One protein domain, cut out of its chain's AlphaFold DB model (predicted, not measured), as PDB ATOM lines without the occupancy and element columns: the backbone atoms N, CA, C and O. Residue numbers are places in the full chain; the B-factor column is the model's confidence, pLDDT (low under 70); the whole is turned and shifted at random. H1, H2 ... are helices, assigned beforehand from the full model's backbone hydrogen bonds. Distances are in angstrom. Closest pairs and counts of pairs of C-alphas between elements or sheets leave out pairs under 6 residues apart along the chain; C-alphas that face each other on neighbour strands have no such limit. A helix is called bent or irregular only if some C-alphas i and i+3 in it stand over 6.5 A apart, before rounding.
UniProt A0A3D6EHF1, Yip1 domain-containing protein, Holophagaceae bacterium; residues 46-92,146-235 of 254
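What this domain is: This is residues 46 to 92 and 146 to 235 of the 254 residues of the protein "Yip1 domain-containing protein" of Holophagaceae bacterium (UniProt A0A3D6EHF1). What does the model look like? H5 and H6 form a helical hairpin in the middle of an all-helix body, and H3 runs side by side with H5, beyond it from H6; over one face of the hairpin H4 crosses H5 and H7 crosses H6, and over the other face H2 packs on H6, with H1 at the edge of the body, meeting H2 at a corner. What is it built of? The printed part has 137 residues with seven named helices, H1 to H7 in that order, and no named strand. How spread out is it? It is compact, with a radius of gyration of the C-alphas of 14.3 A and spans of 41 by 39 by 28 A.

How they stand to each other: How do the first helices stand? H1, residues 55 to 68, touches H2, residues 70 to 76, only at the corner by their link, the closest C-alphas, of Val 66 and Leu 73, being 6.7 A apart. H2 touches residues 208 to 216 of H6, residues 198 to 216; the closest C-alphas, of Phe 74 and Gly 212, are 5.4 A apart. What does the hub touch? The hub H5, residues 174 to 191, has a kink of 28 degrees near residue 184 and only just touches H2, with 3 pairs of C-alphas within 8 A. It touches H3, residues 84 to 92, at a shallow tilt of 10 degrees, the same way, closest at the C-alphas of Leu 90 and Ala 186, 4.9 A. H5 and H6 are a hairpin, opposite ways at a shallow tilt of 26 degrees, closest at the C-alphas of Gly 191 and Gly 198, 5.7 A. How do the other two stand? H4, residues 146 to 164, touches H5 with residues 151 to 159 alone, at a steep tilt of 58 degrees, closest at the C-alphas of Gly 155 and Ile 178, 3.9 A. H7, residues 221 to 235, touches H6 at a steep tilt of 45 degrees, closest at the C-alphas of Gly 210 and Ile 225, 4.0 A. Are the helix backbones complete? Each O i to N i+4 pair is within hydrogen-bond range in H1, H3, H4 and H6; H2 has 2 of 3, H5 12 of 14 and H7 9 of 11.

Where its parts are: Where do the helices begin and end? H1 begins at C-alpha 55, (282.927, 293.348, 265.266), and H7 ends at C-alpha 235, (277.856, 331.039, 263.221). How long are the longer ones? H4 measures 25.8 A, H5 25.6 A and H6 26.3 A. Is any irregular? H7 only just is: C-alphas 228 and 231 are 6.6 A apart.

The domain as a whole: Where is the cut? Residues 93 to 145 are not printed, and C-alphas 92 and 146 are 14.3 A apart. Is any link long? Of the links that are printed whole, none is long. Is confidence low anywhere? No printed residue is under 70.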
ATOM      1  N   PHE A  46     277.954 298.841 270.084       95.06
ATOM      2  CA  PHE A  46     279.387 298.937 269.802       95.06
ATOM      3  C   PHE A  46     280.298 298.658 271.011       95.06
ATOM      4  O   PHE A  46     281.429 298.210 270.827       95.06
ATOM      5  N   GLU A  47     279.818 298.878 272.233       93.94
ATOM      6  CA  GLU A  47     280.564 298.656 273.478       93.94
ATOM      7  C   GLU A  47     280.195 297.336 274.176       93.94
ATOM      8  O   GLU A  47     280.937 296.886 275.045       93.94
ATOM      9  N   ASP A  48     279.103 296.681 273.769       92.06
ATOM     10  CA  ASP A  48     278.610 295.427 274.352       92.06
ATOM     11  C   ASP A  48     279.362 294.201 273.792       92.06
ATOM     12  O   ASP A  48     278.880 293.471 272.924       92.06
ATOM     13  N   LEU A  49     280.598 294.006 274.264       90.12
ATOM     14  CA  LEU A  49     281.447 292.868 273.885       90.12
ATOM     15  C   LEU A  49     280.902 291.522 274.374       90.12
ATOM     16  O   LEU A  49     281.188 290.497 273.758       90.12
ATOM     17  N   GLU A  50     280.136 291.526 275.466       89.69
ATOM     18  CA  GLU A  50     279.593 290.315 276.077       89.69
ATOM     19  C   GLU A  50     278.432 289.755 275.255       89.69
ATOM     20  O   GLU A  50     278.422 288.569 274.923       89.69
ATOM     21  N   ALA A  51     277.472 290.599 274.863       89.06
ATOM     22  CA  ALA A  51     276.353 290.156 274.038       89.06
ATOM     23  C   ALA A  51     276.721 290.043 272.552       89.06
ATOM     24  O   ALA A  51     276.088 289.281 271.818       89.06
ATOM     25  N   MET A  52     277.699 290.824 272.083       91.31
ATOM     26  CA  MET A  52     278.063 290.917 270.669       91.31
ATOM     27  C   MET A  52     279.591 290.869 270.480       91.31
ATOM     28  O   MET A  52     280.213 291.883 270.153       91.31
ATOM     29  N   PRO A  53     280.219 289.685 270.598       90.00
ATOM     30  CA  PRO A  53     281.673 289.558 270.466       90.00
ATOM     31  C   PRO A  53     282.173 289.896 269.049       90.00
ATOM     32  O   PRO A  53     283.286 290.392 268.868       90.00
ATOM     33  N   GLY A  54     281.342 289.677 268.025       94.56
ATOM     34  CA  GLY A  54     281.674 289.988 266.636       94.56
ATOM     35  C   GLY A  54     281.757 291.494 266.367       94.56
ATOM     36  O   GLY A  54     280.881 292.273 266.740       94.56
ATOM     37  N   PHE A  55     282.798 291.938 265.659       93.94
ATOM     38  CA  PHE A  55     282.927 293.348 265.266       93.94
ATOM     39  C   PHE A  55     281.780 293.798 264.344       93.94
ATOM     40  O   PHE A  55     281.079 294.762 264.644       93.94
ATOM     41  N   TRP A  56     281.527 293.063 263.258       95.38
ATOM     42  CA  TRP A  56     280.490 293.425 262.285       95.38
ATOM     43  C   TRP A  56     279.066 293.267 262.823       95.38
ATOM     44  O   TRP A  56     278.191 294.041 262.442       95.38
ATOM     45  N   SER A  57     278.827 292.338 263.759       95.56
ATOM     46  CA  SER A  57     277.530 292.237 264.439       95.56
ATOM     47  C   SER A  57     277.232 293.486 265.265       95.56
ATOM     48  O   SER A  57     276.105 293.974 265.236       95.56
ATOM     49  N   ARG A  58     278.245 294.058 265.931       95.38
ATOM     50  CA  ARG A  58     278.106 295.314 266.678       95.38
ATOM     51  C   ARG A  58     277.815 296.498 265.768       95.38
ATOM     52  O   ARG A  58     276.918 297.283 266.058       95.38
ATOM     53  N   VAL A  59     278.532 296.608 264.648       95.19
ATOM     54  CA  VAL A  59     278.281 297.656 263.647       95.19
ATOM     55  C   VAL A  59     276.859 297.528 263.097       95.19
ATOM     56  O   VAL A  59     276.099 298.488 263.157       95.19
ATOM     57  N   GLY A  60     276.443 296.338 262.654       96.00
ATOM     58  CA  GLY A  60     275.080 296.105 262.163       96.00
ATOM     59  C   GLY A  60     274.000 296.410 263.208       96.00
ATOM     60  O   GLY A  60     272.971 297.004 262.886       96.00
ATOM     61  N   ALA A  61     274.249 296.083 264.477       95.62
ATOM     62  CA  ALA A  61     273.348 296.421 265.574       95.62
ATOM     63  C   ALA A  61     273.272 297.933 265.844       95.62
ATOM     64  O   ALA A  61     272.193 298.424 266.166       95.62
ATOM     65  N   MET A  62     274.365 298.683 265.657       95.88
ATOM     66  CA  MET A  62     274.346 300.151 265.706       95.88
ATOM     67  C   MET A  62     273.465 300.743 264.607       95.88
ATOM     68  O   MET A  62     272.642 301.609 264.893       95.88
ATOM     69  N   PHE A  63     273.585 300.247 263.370       95.12
ATOM     70  CA  PHE A  63     272.685 300.638 262.282       95.12
ATOM     71  C   PHE A  63     271.233 300.323 262.646       95.12
ATOM     72  O   PHE A  63     270.380 301.206 262.606       95.12
ATOM     73  N   ARG A  64     270.942 299.093 263.082       95.50
ATOM     74  CA  ARG A  64     269.583 298.711 263.484       95.50
ATOM     75  C   ARG A  64     269.035 299.626 264.578       95.50
ATOM     76  O   ARG A  64     267.899 300.074 264.456       95.50
ATOM     77  N   LEU A  65     269.826 299.924 265.607       94.56
ATOM     78  CA  LEU A  65     269.440 300.816 266.697       94.56
ATOM     79  C   LEU A  65     269.099 302.214 266.174       94.56
ATOM     80  O   LEU A  65     267.999 302.697 266.409       94.56
ATOM     81  N   VAL A  66     269.999 302.837 265.413       92.62
ATOM     82  CA  VAL A  66     269.818 304.220 264.952       92.62
ATOM     83  C   VAL A  66     268.685 304.360 263.937       92.62
ATOM     84  O   VAL A  66     267.933 305.327 264.009       92.62
ATOM     85  N   PHE A  67     268.512 303.397 263.031       91.19
ATOM     86  CA  PHE A  67     267.456 303.460 262.014       91.19
ATOM     87  C   PHE A  67     266.081 302.996 262.516       91.19
ATOM     88  O   PHE A  67     265.075 303.358 261.914       91.19
ATOM     89  N   THR A  68     266.011 302.226 263.610       94.19
ATOM     90  CA  THR A  68     264.728 301.766 264.180       94.19
ATOM     91  C   THR A  68     264.271 302.645 265.342       94.19
ATOM     92  O   THR A  68     263.093 302.975 265.442       94.19
ATOM     93  N   ASN A  69     265.191 303.015 266.236       92.25
ATOM     94  CA  ASN A  69     264.901 303.785 267.439       92.25
ATOM     95  C   ASN A  69     266.104 304.674 267.819       92.25
ATOM     96  O   ASN A  69     266.847 304.364 268.753       92.25
ATOM     97  N   PRO A  70     266.320 305.800 267.114       91.38
ATOM     98  CA  PRO A  70     267.495 306.649 267.326       91.38
ATOM     99  C   PRO A  70     267.571 307.227 268.740       91.38
ATOM    100  O   PRO A  70     268.660 307.495 269.236       91.38
ATOM    101  N   MET A  71     266.431 307.395 269.414       94.25
ATOM    102  CA  MET A  71     266.375 307.926 270.777       94.25
ATOM    103  C   MET A  71     266.951 306.961 271.810       94.25
ATOM    104  O   MET A  71     267.529 307.389 272.805       94.25
ATOM    105  N   GLU A  72     266.858 305.664 271.542       93.75
ATOM    106  CA  GLU A  72     267.392 304.623 272.410       93.75
ATOM    107  C   GLU A  72     268.926 304.585 272.407       93.75
ATOM    108  O   GLU A  72     269.527 304.145 273.385       93.75
ATOM    109  N   LEU A  73     269.579 305.117 271.364       94.19
ATOM    110  CA  LEU A  73     271.025 305.357 271.393       94.19
ATOM    111  C   LEU A  73     271.403 306.197 272.614       94.19
ATOM    112  O   LEU A  73     272.309 305.823 273.349       94.19
ATOM    113  N   PHE A  74     270.688 307.301 272.826       94.62
ATOM    114  CA  PHE A  74     270.975 308.283 273.868       94.62
ATOM    115  C   PHE A  74     270.680 307.747 275.271       94.62
ATOM    116  O   PHE A  74     271.430 308.040 276.197       94.62
ATOM    117  N   ASP A  75     269.664 306.894 275.415       92.38
ATOM    118  CA  ASP A  75     269.363 306.227 276.688       92.38
ATOM    119  C   ASP A  75     270.449 305.229 277.110       92.38
ATOM    120  O   ASP A  75     270.634 304.969 278.298       92.38
ATOM    121  N   ARG A  76     271.156 304.653 276.133       92.50
ATOM    122  CA  ARG A  76     272.154 303.599 276.346       92.50
ATOM    123  C   ARG A  76     273.586 304.122 276.464       92.50
ATOM    124  O   ARG A  76     274.474 303.329 276.778       92.50
ATOM    125  N   VAL A  77     273.844 305.411 276.201       92.50
ATOM    126  CA  VAL A  77     275.195 305.999 276.320       92.50
ATOM    127  C   VAL A  77     275.654 305.874 277.771       92.50
ATOM    128  O   VAL A  77     275.094 306.554 278.636       92.50
ATOM    129  N   PRO A  78     276.685 305.068 278.072       86.25
ATOM    130  CA  PRO A  78     277.049 304.832 279.453       86.25
ATOM    131  C   PRO A  78     277.833 306.031 279.998       86.25
ATOM    132  O   PRO A  78     278.603 306.683 279.277       86.25
ATOM    133  N   ALA A  79     277.641 306.303 281.288       83.75
ATOM    134  CA  ALA A  79     278.311 307.362 282.039       83.75
ATOM    135  C   ALA A  79     279.753 306.961 282.415       83.75
ATOM    136  O   ALA A  79     280.124 306.910 283.582       83.75
ATOM    137  N   THR A  80     280.563 306.628 281.411       83.25
ATOM    138  CA  THR A  80     281.982 306.263 281.555       83.25
ATOM    139  C   THR A  80     282.877 307.385 281.038       83.25
ATOM    140  O   THR A  80     282.521 308.049 280.065       83.25
ATOM    141  N   GLU A  81     284.076 307.542 281.599       74.62
ATOM    142  CA  GLU A  81     284.994 308.627 281.212       74.62
ATOM    143  C   GLU A  81     285.710 308.410 279.865       74.62
ATOM    144  O   GLU A  81     286.130 309.366 279.217       74.62
ATOM    145  N   GLY A  82     285.841 307.165 279.396       89.62
ATOM    146  CA  GLY A  82     286.607 306.863 278.183       89.62
ATOM    147  C   GLY A  82     285.972 307.419 276.903       89.62
ATOM    148  O   GLY A  82     284.795 307.199 276.644       89.62
ATOM    149  N   LEU A  83     286.755 308.068 276.033       94.75
ATOM    150  CA  LEU A  83     286.301 308.546 274.709       94.75
ATOM    151  C   LEU A  83     286.758 307.653 273.540       94.75
ATOM    152  O   LEU A  83     286.428 307.909 272.385       94.75
ATOM    153  N   GLY A  84     287.509 306.586 273.828       94.81
ATOM    154  CA  GLY A  84     288.109 305.738 272.796       94.81
ATOM    155  C   GLY A  84     287.088 304.985 271.940       94.81
ATOM    156  O   GLY A  84     287.253 304.902 270.727       94.81
ATOM    157  N   ALA A  85     286.026 304.453 272.547       94.69
ATOM    158  CA  ALA A  85     284.988 303.716 271.827       94.69
ATOM    159  C   ALA A  85     284.198 304.587 270.822       94.69
ATOM    160  O   ALA A  85     284.199 304.234 269.639       94.69
ATOM    161  N   PRO A  86     283.616 305.744 271.210       96.19
ATOM    162  CA  PRO A  86     282.925 306.609 270.254       96.19
ATOM    163  C   PRO A  86     283.868 307.166 269.190       96.19
ATOM    164  O   PRO A  86     283.469 307.247 268.036       96.19
ATOM    165  N   TRP A  87     285.129 307.471 269.523       96.50
ATOM    166  CA  TRP A  87     286.105 307.899 268.517       96.50
ATOM    167  C   TRP A  87     286.391 306.807 267.479       96.50
ATOM    168  O   TRP A  87     286.376 307.088 266.285       96.50
ATOM    169  N   ARG A  88     286.606 305.553 267.896       96.19
ATOM    170  CA  ARG A  88     286.821 304.432 266.961       96.19
ATOM    171  C   ARG A  88     285.608 304.201 266.065       96.19
ATOM    172  O   ARG A  88     285.778 303.958 264.874       96.19
ATOM    173  N   PHE A  89     284.403 304.287 266.627       96.12
ATOM    174  CA  PHE A  89     283.174 304.172 265.846       96.12
ATOM    175  C   PHE A  89     283.031 305.325 264.849       96.12
ATOM    176  O   PHE A  89     282.759 305.092 263.676       96.12
ATOM    177  N   LEU A  90     283.290 306.558 265.290       96.38
ATOM    178  CA  LEU A  90     283.317 307.738 264.433       96.38
ATOM    179  C   LEU A  90     284.310 307.558 263.281       96.38
ATOM    180  O   LEU A  90     283.930 307.719 262.131       96.38
ATOM    181  N   MET A  91     285.548 307.144 263.574       95.81
ATOM    182  CA  MET A  91     286.577 306.886 262.561       95.81
ATOM    183  C   MET A  91     286.132 305.849 261.539       95.81
ATOM    184  O   MET A  91     286.282 306.083 260.344       95.81
ATOM    185  N   LEU A  92     285.555 304.735 261.996       95.62
ATOM    186  CA  LEU A  92     285.030 303.688 261.123       95.62
ATOM    187  C   LEU A  92     283.986 304.242 260.146       95.62
ATOM    188  O   LEU A  92     284.046 303.968 258.950       95.62
ATOM    189  N   PHE A 146     290.866 316.169 263.072       93.81
ATOM    190  CA  PHE A 146     289.735 317.093 262.993       93.81
ATOM    191  C   PHE A 146     288.404 316.433 263.340       93.81
ATOM    192  O   PHE A 146     287.583 317.057 264.004       93.81
ATOM    193  N   ALA A 147     288.189 315.173 262.969       95.25
ATOM    194  CA  ALA A 147     286.995 314.438 263.368       95.25
ATOM    195  C   ALA A 147     286.959 314.176 264.884       95.25
ATOM    196  O   ALA A 147     285.912 314.335 265.512       95.25
ATOM    197  N   PHE A 148     288.100 313.849 265.499       96.88
ATOM    198  CA  PHE A 148     288.200 313.719 266.955       96.88
ATOM    199  C   PHE A 148     287.955 315.052 267.679       96.88
ATOM    200  O   PHE A 148     287.158 315.113 268.617       96.88
ATOM    201  N   LEU A 149     288.584 316.135 267.215       97.31
ATOM    202  CA  LEU A 149     288.360 317.478 267.754       97.31
ATOM    203  C   LEU A 149     286.910 317.918 267.557       97.31
ATOM    204  O   LEU A 149     286.307 318.435 268.490       97.31
ATOM    205  N   GLY A 150     286.320 317.654 266.392       95.44
ATOM    206  CA  GLY A 150     284.917 317.930 266.101       95.44
ATOM    207  C   GLY A 150     283.971 317.192 267.046       95.44
ATOM    208  O   GLY A 150     283.007 317.784 267.522       95.44
ATOM    209  N   MET A 151     284.275 315.939 267.399       97.19
ATOM    210  CA  MET A 151     283.519 315.187 268.403       97.19
ATOM    211  C   MET A 151     283.577 315.851 269.783       97.19
ATOM    212  O   MET A 151     282.538 316.042 270.414       97.19
ATOM    213  N   ILE A 152     284.779 316.203 270.251       97.81
ATOM    214  CA  ILE A 152     284.975 316.833 271.564       97.81
ATOM    215  C   ILE A 152     284.312 318.206 271.600       97.81
ATOM    216  O   ILE A 152     283.496 318.467 272.479       97.81
ATOM    217  N   ILE A 153     284.646 319.068 270.640       97.19
ATOM    218  CA  ILE A 153     284.152 320.443 270.569       97.19
ATOM    219  C   ILE A 153     282.637 320.433 270.377       97.19
ATOM    220  O   ILE A 153     281.937 321.103 271.124       97.19
ATOM    221  N   GLY A 154     282.113 319.642 269.439       95.94
ATOM    222  CA  GLY A 154     280.677 319.559 269.174       95.94
ATOM    223  C   GLY A 154     279.887 319.064 270.385       95.94
ATOM    224  O   GLY A 154     278.903 319.686 270.781       95.94
ATOM    225  N   GLY A 155     280.348 317.993 271.034       96.69
ATOM    226  CA  GLY A 155     279.717 317.475 272.245       96.69
ATOM    227  C   GLY A 155     279.790 318.435 273.436       96.69
ATOM    228  O   GLY A 155     278.794 318.622 274.135       96.69
ATOM    229  N   ALA A 156     280.945 319.072 273.647       97.06
ATOM    230  CA  ALA A 156     281.146 320.040 274.722       97.06
ATOM    231  C   ALA A 156     280.323 321.315 274.506       97.06
ATOM    232  O   ALA A 156     279.686 321.790 275.444       97.06
ATOM    233  N   LEU A 157     280.283 321.835 273.273       97.06
ATOM    234  CA  LEU A 157     279.444 322.974 272.917       97.06
ATOM    235  C   LEU A 157     277.974 322.641 273.142       97.06
ATOM    236  O   LEU A 157     277.299 323.395 273.828       97.06
ATOM    237  N   ASN A 158     277.483 321.500 272.656       97.12
ATOM    238  CA  ASN A 158     276.088 321.111 272.875       97.12
ATOM    239  C   ASN A 158     275.739 321.028 274.369       97.12
ATOM    240  O   ASN A 158     274.678 321.496 274.775       97.12
ATOM    241  N   HIS A 159     276.640 320.489 275.197       97.19
ATOM    242  CA  HIS A 159     276.459 320.450 276.648       97.19
ATOM    243  C   HIS A 159     276.445 321.855 277.273       97.19
ATOM    244  O   HIS A 159     275.576 322.170 278.085       97.19
ATOM    245  N   PHE A 160     277.375 322.724 276.868       97.88
ATOM    246  CA  PHE A 160     277.445 324.116 277.315       97.88
ATOM    247  C   PHE A 160     276.199 324.917 276.916       97.88
ATOM    248  O   PHE A 160     275.615 325.626 277.733       97.88
ATOM    249  N   PHE A 161     275.742 324.783 275.673       98.12
ATOM    250  CA  PHE A 161     274.522 325.434 275.219       98.12
ATOM    251  C   PHE A 161     273.308 324.885 275.972       98.12
ATOM    252  O   PHE A 161     272.443 325.658 276.369       98.12
ATOM    253  N   LEU A 162     273.267 323.586 276.273       97.88
ATOM    254  CA  LEU A 162     272.201 323.015 277.094       97.88
ATOM    255  C   LEU A 162     272.192 323.590 278.515       97.88
ATOM    256  O   LEU A 162     271.117 323.833 279.060       97.88
ATOM    257  N   TRP A 163     273.362 323.865 279.095       97.69
ATOM    258  CA  TRP A 163     273.477 324.616 280.346       97.69
ATOM    259  C   TRP A 163     272.907 326.027 280.229       97.69
ATOM    260  O   TRP A 163     272.090 326.410 281.065       97.69
ATOM    261  N   MET A 164     273.254 326.761 279.172       97.69
ATOM    262  CA  MET A 164     272.734 328.111 278.945       97.69
ATOM    263  C   MET A 164     271.202 328.135 278.807       97.69
ATOM    264  O   MET A 164     270.554 329.030 279.340       97.69
ATOM    265  N   TRP A 165     270.609 327.127 278.161       97.81
ATOM    266  CA  TRP A 165     269.150 326.965 278.068       97.81
ATOM    267  C   TRP A 165     268.512 326.355 279.333       97.81
ATOM    268  O   TRP A 165     267.325 326.023 279.333       97.81
ATOM    269  N   GLY A 166     269.274 326.173 280.418       96.50
ATOM    270  CA  GLY A 166     268.791 325.633 281.693       96.50
ATOM    271  C   GLY A 166     268.355 324.165 281.624       96.50
ATOM    272  O   GLY A 166     267.509 323.727 282.404       96.50
ATOM    273  N   GLY A 167     268.863 323.410 280.651       95.06
ATOM    274  CA  GLY A 167     268.493 322.019 280.391       95.06
ATOM    275  C   GLY A 167     269.322 320.982 281.150       95.06
ATOM    276  O   GLY A 167     268.927 319.821 281.191       95.06
ATOM    277  N   LEU A 168     270.444 321.367 281.771       95.19
ATOM    278  CA  LEU A 168     271.255 320.413 282.532       95.19
ATOM    279  C   LEU A 168     270.508 319.879 283.755       95.19
ATOM    280  O   LEU A 168     269.856 320.617 284.497       95.19
ATOM    281  N   LYS A 169     270.680 318.580 283.991       92.44
ATOM    282  CA  LYS A 169     270.222 317.873 285.186       92.44
ATOM    283  C   LYS A 169     271.358 317.050 285.796       92.44
ATOM    284  O   LYS A 169     272.253 316.628 285.057       92.44
ATOM    285  N   PRO A 170     271.314 316.803 287.118       86.25
ATOM    286  CA  PRO A 170     272.283 315.947 287.793       86.25
ATOM    287  C   PRO A 170     272.351 314.548 287.169       86.25
ATOM    288  O   PRO A 170     271.328 314.004 286.752       86.25
ATOM    289  N   GLY A 171     273.551 313.965 287.131       84.44
ATOM    290  CA  GLY A 171     273.782 312.585 286.680       84.44
ATOM    291  C   GLY A 171     274.256 312.421 285.233       84.44
ATOM    292  O   GLY A 171     274.690 311.331 284.881       84.44
ATOM    293  N   VAL A 172     274.242 313.481 284.414       89.31
ATOM    294  CA  VAL A 172     274.783 313.453 283.043       89.31
ATOM    295  C   VAL A 172     275.849 314.531 282.894       89.31
ATOM    296  O   VAL A 172     275.551 315.725 282.923       89.31
ATOM    297  N   GLY A 173     277.104 314.107 282.751       92.50
ATOM    298  CA  GLY A 173     278.247 315.008 282.595       92.50
ATOM    299  C   GLY A 173     278.588 315.318 281.136       92.50
ATOM    300  O   GLY A 173     278.144 314.633 280.209       92.50
ATOM    301  N   THR A 174     279.458 316.311 280.931       95.25
ATOM    302  CA  THR A 174     279.970 316.705 279.606       95.25
ATOM    303  C   THR A 174     280.568 315.525 278.841       95.25
ATOM    304  O   THR A 174     280.310 315.375 277.650       95.25
ATOM    305  N   GLY A 175     281.309 314.638 279.519       95.44
ATOM    306  CA  GLY A 175     281.891 313.443 278.898       95.44
ATOM    307  C   GLY A 175     280.837 312.536 278.259       95.44
ATOM    308  O   GLY A 175     281.004 312.097 277.123       95.44
ATOM    309  N   GLN A 176     279.697 312.333 278.922       94.81
ATOM    310  CA  GLN A 176     278.592 311.543 278.377       94.81
ATOM    311  C   GLN A 176     277.930 312.240 277.176       94.81
ATOM    312  O   GLN A 176     277.589 311.577 276.200       94.81
ATOM    313  N   SER A 177     277.820 313.575 277.194       95.81
ATOM    314  CA  SER A 177     277.340 314.358 276.041       95.81
ATOM    315  C   SER A 177     278.286 314.268 274.836       95.81
ATOM    316  O   SER A 177     277.826 314.114 273.707       95.81
ATOM    317  N   ILE A 178     279.606 314.284 275.064       97.38
ATOM    318  CA  ILE A 178     280.619 314.068 274.017       97.38
ATOM    319  C   ILE A 178     280.503 312.662 273.426       97.38
ATOM    320  O   ILE A 178     280.520 312.507 272.206       97.38
ATOM    321  N   ARG A 179     280.327 311.638 274.269       96.94
ATOM    322  CA  ARG A 179     280.129 310.250 273.821       96.94
ATOM    323  C   ARG A 179     278.864 310.115 272.969       96.94
ATOM    324  O   ARG A 179     278.929 309.557 271.874       96.94
ATOM    325  N   ALA A 180     277.746 310.678 273.431       96.00
ATOM    326  CA  ALA A 180     276.482 310.697 272.697       96.00
ATOM    327  C   ALA A 180     276.629 311.378 271.328       96.00
ATOM    328  O   ALA A 180     276.218 310.828 270.306       96.00
ATOM    329  N   TYR A 181     277.282 312.544 271.301       96.88
ATOM    330  CA  TYR A 181     277.554 313.270 270.068       96.88
ATOM    331  C   TYR A 181     278.456 312.474 269.114       96.88
ATOM    332  O   TYR A 181     278.167 312.413 267.923       96.88
ATOM    333  N   GLY A 182     279.508 311.817 269.611       96.56
ATOM    334  CA  GLY A 182     280.394 310.982 268.795       96.56
ATOM    335  C   GLY A 182     279.664 309.839 268.094       96.56
ATOM    336  O   GLY A 182     279.826 309.656 266.890       96.56
ATOM    337  N   TYR A 183     278.791 309.125 268.810       96.25
ATOM    338  CA  TYR A 183     277.980 308.066 268.206       96.25
ATOM    339  C   TYR A 183     276.934 308.598 267.222       96.25
ATOM    340  O   TYR A 183     276.787 308.041 266.137       96.25
ATOM    341  N   ALA A 184     276.220 309.670 267.570       95.62
ATOM    342  CA  ALA A 184     275.169 310.218 266.714       95.62
ATOM    343  C   ALA A 184     275.734 310.884 265.444       95.62
ATOM    344  O   ALA A 184     275.240 310.651 264.341       95.62
ATOM    345  N   SER A 185     276.805 311.672 265.581       94.62
ATOM    346  CA  SER A 185     277.435 312.394 264.466       94.62
ATOM    347  C   SER A 185     278.058 311.466 263.420       94.62
ATOM    348  O   SER A 185     278.113 311.833 262.246       94.62
ATOM    349  N   ALA A 186     278.455 310.252 263.809       93.38
ATOM    350  CA  ALA A 186     278.966 309.232 262.896       93.38
ATOM    351  C   ALA A 186     277.962 308.878 261.781       93.38
ATOM    352  O   ALA A 186     278.346 308.729 260.623       93.38
ATOM    353  N   PHE A 187     276.665 308.803 262.099       91.88
ATOM    354  CA  PHE A 187     275.615 308.516 261.111       91.88
ATOM    355  C   PHE A 187     275.248 309.737 260.274       91.88
ATOM    356  O   PHE A 187     275.012 309.625 259.071       91.88
ATOM    357  N   ILE A 188     275.244 310.909 260.907       90.44
ATOM    358  CA  ILE A 188     274.978 312.194 260.256       90.44
ATOM    359  C   ILE A 188     275.998 312.440 259.130       90.44
ATOM    360  O   ILE A 188     275.613 312.770 258.011       90.44
ATOM    361  N   GLN A 189     277.286 312.163 259.377       88.75
ATOM    362  CA  GLN A 189     278.347 312.282 258.370       88.75
ATOM    363  C   GLN A 189     278.124 311.413 257.126       88.75
ATOM    364  O   GLN A 189     278.414 311.854 256.018       88.75
ATOM    365  N   ILE A 190     277.593 310.199 257.286       88.12
ATOM    366  CA  ILE A 190     277.294 309.328 256.141       88.12
ATOM    367  C   ILE A 190     276.114 309.877 255.344       88.12
ATOM    368  O   ILE A 190     276.162 309.907 254.118       88.12
ATOM    369  N   GLY A 191     275.066 310.348 256.023       85.62
ATOM    370  CA  GLY A 191     273.923 310.963 255.352       85.62
ATOM    371  C   GLY A 191     274.290 312.221 254.558       85.62
ATOM    372  O   GLY A 191     273.691 312.488 253.517       85.62
ATOM    373  N   ALA A 192     275.332 312.942 254.985       81.50
ATOM    374  CA  ALA A 192     275.877 314.092 254.265       81.50
ATOM    375  C   ALA A 192     276.472 313.743 252.885       81.50
ATOM    376  O   ALA A 192     276.661 314.643 252.068       81.50
ATOM    377  N   LEU A 193     276.739 312.463 252.597       85.44
ATOM    378  CA  LEU A 193     277.248 312.014 251.296       85.44
ATOM    379  C   LEU A 193     276.194 312.020 250.188       85.44
ATOM    380  O   LEU A 193     276.554 311.922 249.019       85.44
ATOM    381  N   ILE A 194     274.907 312.121 250.528       85.88
ATOM    382  CA  ILE A 194     273.825 312.123 249.543       85.88
ATOM    383  C   ILE A 194     273.719 313.532 248.937       85.88
ATOM    384  O   ILE A 194     273.365 314.472 249.659       85.88
ATOM    385  N   PRO A 195     273.986 313.720 247.630       80.88
ATOM    386  CA  PRO A 195     273.884 315.033 246.998       80.88
ATOM    387  C   PRO A 195     272.492 315.638 247.192       80.88
ATOM    388  O   PRO A 195     271.490 314.923 247.154       80.88
ATOM    389  N   TYR A 196     272.430 316.955 247.407       81.25
ATOM    390  CA  TYR A 196     271.215 317.749 247.672       81.25
ATOM    391  C   TYR A 196     270.466 317.429 248.980       81.25
ATOM    392  O   TYR A 196     269.932 318.341 249.608       81.25
ATOM    393  N   LEU A 197     270.468 316.176 249.444       87.81
ATOM    394  CA  LEU A 197     269.826 315.758 250.695       87.81
ATOM    395  C   LEU A 197     270.735 315.898 251.914       87.81
ATOM    396  O   LEU A 197     270.228 316.031 253.026       87.81
ATOM    397  N   GLY A 198     272.056 315.924 251.724       86.56
ATOM    398  CA  GLY A 198     273.017 315.980 252.820       86.56
ATOM    399  C   GLY A 198     272.748 317.130 253.788       86.56
ATOM    400  O   GLY A 198     272.730 316.915 254.993       86.56
ATOM    401  N   PHE A 199     272.421 318.324 253.283       86.19
ATOM    402  CA  PHE A 199     272.087 319.475 254.131       86.19
ATOM    403  C   PHE A 199     270.832 319.247 254.990       86.19
ATOM    404  O   PHE A 199     270.835 319.560 256.180       86.19
ATOM    405  N   LEU A 200     269.780 318.652 254.418       90.00
ATOM    406  CA  LEU A 200     268.571 318.303 255.168       90.00
ATOM    407  C   LEU A 200     268.872 317.252 256.240       90.00
ATOM    408  O   LEU A 200     268.376 317.367 257.360       90.00
ATOM    409  N   VAL A 201     269.729 316.272 255.931       91.00
ATOM    410  CA  VAL A 201     270.176 315.270 256.906       91.00
ATOM    411  C   VAL A 201     270.994 315.908 258.029       91.00
ATOM    412  O   VAL A 201     270.792 315.541 259.184       91.00
ATOM    413  N   GLN A 202     271.843 316.902 257.740       90.19
ATOM    414  CA  GLN A 202     272.566 317.634 258.785       90.19
ATOM    415  C   GLN A 202     271.598 318.322 259.753       90.19
ATOM    416  O   GLN A 202     271.744 318.175 260.966       90.19
ATOM    417  N   ILE A 203     270.594 319.039 259.236       91.00
ATOM    418  CA  ILE A 203     269.609 319.736 260.077       91.00
ATOM    419  C   ILE A 203     268.779 318.731 260.881       91.00
ATOM    420  O   ILE A 203     268.662 318.865 262.099       91.00
ATOM    421  N   ALA A 204     268.235 317.702 260.228       92.69
ATOM    422  CA  ALA A 204     267.449 316.670 260.900       92.69
ATOM    423  C   ALA A 204     268.279 315.947 261.974       92.69
ATOM    424  O   ALA A 204     267.810 315.738 263.091       92.69
ATOM    425  N   GLY A 205     269.540 315.640 261.672       93.81
ATOM    426  CA  GLY A 205     270.489 315.040 262.601       93.81
ATOM    427  C   GLY A 205     270.764 315.916 263.822       93.81
ATOM    428  O   GLY A 205     270.771 315.411 264.944       93.81
ATOM    429  N   MET A 206     270.925 317.231 263.640       94.62
ATOM    430  CA  MET A 206     271.064 318.178 264.754       94.62
ATOM    431  C   MET A 206     269.823 318.188 265.655       94.62
ATOM    432  O   MET A 206     269.956 318.163 266.878       94.62
ATOM    433  N   VAL A 207     268.622 318.160 265.070       96.19
ATOM    434  CA  VAL A 207     267.367 318.073 265.834       96.19
ATOM    435  C   VAL A 207     267.300 316.767 266.628       96.19
ATOM    436  O   VAL A 207     266.999 316.802 267.819       96.19
ATOM    437  N   VAL A 208     267.650 315.630 266.015       96.19
ATOM    438  CA  VAL A 208     267.688 314.323 266.694       96.19
ATOM    439  C   VAL A 208     268.703 314.315 267.840       96.19
ATOM    440  O   VAL A 208     268.381 313.828 268.922       96.19
ATOM    441  N   ILE A 209     269.892 314.899 267.658       97.25
ATOM    442  CA  ILE A 209     270.863 315.072 268.751       97.25
ATOM    443  C   ILE A 209     270.264 315.924 269.871       97.25
ATOM    444  O   ILE A 209     270.401 315.569 271.040       97.25
ATOM    445  N   GLY A 210     269.577 317.017 269.538       97.50
ATOM    446  CA  GLY A 210     268.934 317.883 270.523       97.50
ATOM    447  C   GLY A 210     267.862 317.149 271.326       97.50
ATOM    448  O   GLY A 210     267.855 317.211 272.555       97.50
ATOM    449  N   MET A 211     267.004 316.383 270.650       98.00
ATOM    450  CA  MET A 211     266.033 315.504 271.303       98.00
ATOM    451  C   MET A 211     266.731 314.484 272.211       98.00
ATOM    452  O   MET A 211     266.314 314.288 273.353       98.00
ATOM    453  N   GLY A 212     267.794 313.847 271.714       96.81
ATOM    454  CA  GLY A 212     268.587 312.852 272.435       96.81
ATOM    455  C   GLY A 212     269.200 313.399 273.718       96.81
ATOM    456  O   GLY A 212     269.050 312.805 274.785       96.81
ATOM    457  N   LEU A 213     269.807 314.582 273.641       96.81
ATOM    458  CA  LEU A 213     270.351 315.289 274.798       96.81
ATOM    459  C   LEU A 213     269.258 315.684 275.790       96.81
ATOM    460  O   LEU A 213     269.443 315.490 276.990       96.81
ATOM    461  N   ALA A 214     268.111 316.182 275.316       97.00
ATOM    462  CA  ALA A 214     266.990 316.498 276.197       97.00
ATOM    463  C   ALA A 214     266.517 315.263 276.972       97.00
ATOM    464  O   ALA A 214     266.246 315.342 278.169       97.00
ATOM    465  N   ARG A 215     266.481 314.104 276.307       95.06
ATOM    466  CA  ARG A 215     266.107 312.827 276.915       95.06
ATOM    467  C   ARG A 215     267.134 312.348 277.940       95.06
ATOM    468  O   ARG A 215     266.743 312.044 279.066       95.06
ATOM    469  N   MET A 216     268.427 312.365 277.603       94.62
ATOM    470  CA  MET A 216     269.513 312.033 278.539       94.62
ATOM    471  C   MET A 216     269.444 312.894 279.795       94.62
ATOM    472  O   MET A 216     269.489 312.393 280.915       94.62
ATOM    473  N   HIS A 217     269.281 314.199 279.599       95.38
ATOM    474  CA  HIS A 217     269.172 315.158 280.681       95.38
ATOM    475  C   HIS A 217     267.766 315.251 281.272       95.38
ATOM    476  O   HIS A 217     267.555 316.121 282.100       95.38
ATOM    477  N   LYS A 218     266.793 314.405 280.901       94.81
ATOM    478  CA  LYS A 218     265.412 314.447 281.430       94.81
ATOM    479  C   LYS A 218     264.848 315.879 281.500       94.81
ATOM    480  O   LYS A 218     264.328 316.319 282.528       94.81
ATOM    481  N   THR A 219     265.027 316.632 280.422       96.56
ATOM    482  CA  THR A 219     264.591 318.024 280.285       96.56
ATOM    483  C   THR A 219     263.653 318.180 279.091       96.56
ATOM    484  O   THR A 219     263.429 317.239 278.329       96.56
ATOM    485  N   ASP A 220     263.084 319.371 278.933       97.81
ATOM    486  CA  ASP A 220     262.156 319.657 277.849       97.81
ATOM    487  C   ASP A 220     262.870 319.575 276.494       97.81
ATOM    488  O   ASP A 220     263.958 320.126 276.304       97.81
ATOM    489  N   THR A 221     262.227 318.935 275.517       97.81
ATOM    490  CA  THR A 221     262.796 318.698 274.182       97.81
ATOM    491  C   THR A 221     263.254 319.980 273.488       97.81
ATOM    492  O   THR A 221     264.305 319.990 272.847       97.81
ATOM    493  N   TRP A 222     262.509 321.078 273.650       97.94
ATOM    494  CA  TRP A 222     262.851 322.361 273.034       97.94
ATOM    495  C   TRP A 222     264.203 322.900 273.526       97.94
ATOM    496  O   TRP A 222     264.949 323.448 272.722       97.94
ATOM    497  N   ARG A 223     264.573 322.674 274.798       98.06
ATOM    498  CA  ARG A 223     265.870 323.110 275.350       98.06
ATOM    499  C   ARG A 223     267.023 322.376 274.682       98.06
ATOM    500  O   ARG A 223     268.019 322.997 274.329       98.06
ATOM    501  N   GLY A 224     266.865 321.071 274.464       97.69
ATOM    502  CA  GLY A 224     267.845 320.260 273.744       97.69
ATOM    503  C   GLY A 224     267.999 320.670 272.281       97.69
ATOM    504  O   GLY A 224     269.120 320.829 271.803       97.69
ATOM    505  N   ILE A 225     266.890 320.905 271.575       97.88
ATOM    506  CA  ILE A 225     266.920 321.376 270.180       97.88
ATOM    507  C   ILE A 225     267.581 322.759 270.088       97.88
ATOM    508  O   ILE A 225     268.489 322.950 269.280       97.88
ATOM    509  N   CYS A 226     267.186 323.706 270.945       97.88
ATOM    510  CA  CYS A 226     267.805 325.028 271.003       97.88
ATOM    511  C   CYS A 226     269.304 324.931 271.305       97.88
ATOM    512  O   CYS A 226     270.090 325.611 270.648       97.88
ATOM    513  N   ALA A 227     269.721 324.054 272.223       97.69
ATOM    514  CA  ALA A 227     271.129 323.873 272.557       97.69
ATOM    515  C   ALA A 227     271.990 323.498 271.343       97.69
ATOM    516  O   ALA A 227     273.038 324.101 271.131       97.69
ATOM    517  N   VAL A 228     271.525 322.561 270.513       97.12
ATOM    518  CA  VAL A 228     272.278 322.106 269.333       97.12
ATOM    519  C   VAL A 228     272.215 323.113 268.181       97.12
ATOM    520  O   VAL A 228     273.194 323.280 267.459       97.12
ATOM    521  N   LEU A 229     271.094 323.822 268.008       96.38
ATOM    522  CA  LEU A 229     270.944 324.807 266.929       96.38
ATOM    523  C   LEU A 229     271.594 326.165 267.241       96.38
ATOM    524  O   LEU A 229     271.927 326.904 266.319       96.38
ATOM    525  N   THR A 230     271.808 326.505 268.515       95.44
ATOM    526  CA  THR A 230     272.427 327.783 268.912       95.44
ATOM    527  C   THR A 230     273.796 328.023 268.265       95.44
ATOM    528  O   THR A 230     273.971 329.100 267.695       95.44
ATOM    529  N   PRO A 231     274.762 327.080 268.276       91.50
ATOM    530  CA  PRO A 231     276.040 327.310 267.606       91.50
ATOM    531  C   PRO A 231     275.891 327.554 266.099       91.50
ATOM    532  O   PRO A 231     276.625 328.376 265.553       91.50
ATOM    533  N   LEU A 232     274.916 326.923 265.434       89.88
ATOM    534  CA  LEU A 232     274.617 327.196 264.024       89.88
ATOM    535  C   LEU A 232     274.087 328.623 263.834       89.88
ATOM    536  O   LEU A 232     274.591 329.347 262.980       89.88
ATOM    537  N   PHE A 233     273.126 329.057 264.653       90.62
ATOM    538  CA  PHE A 233     272.608 330.427 264.599       90.62
ATOM    539  C   PHE A 233     273.693 331.470 264.877       90.62
ATOM    540  O   PHE A 233     273.782 332.455 264.150       90.62
ATOM    541  N   LEU A 234     274.548 331.247 265.879       89.44
ATOM    542  CA  LEU A 234     275.670 332.140 266.175       89.44
ATOM    543  C   LEU A 234     276.650 332.206 265.004       89.44
ATOM    544  O   LEU A 234     277.053 333.299 264.618       89.44
ATOM    545  N   LEU A 235     276.985 331.068 264.392       86.56
ATOM    546  CA  LEU A 235     277.856 331.039 263.221       86.56
ATOM    547  C   LEU A 235     277.236 331.795 262.036       86.56
ATOM    548  O   LEU A 235     277.929 332.575 261.389       86.56
TER     549      LEU A 235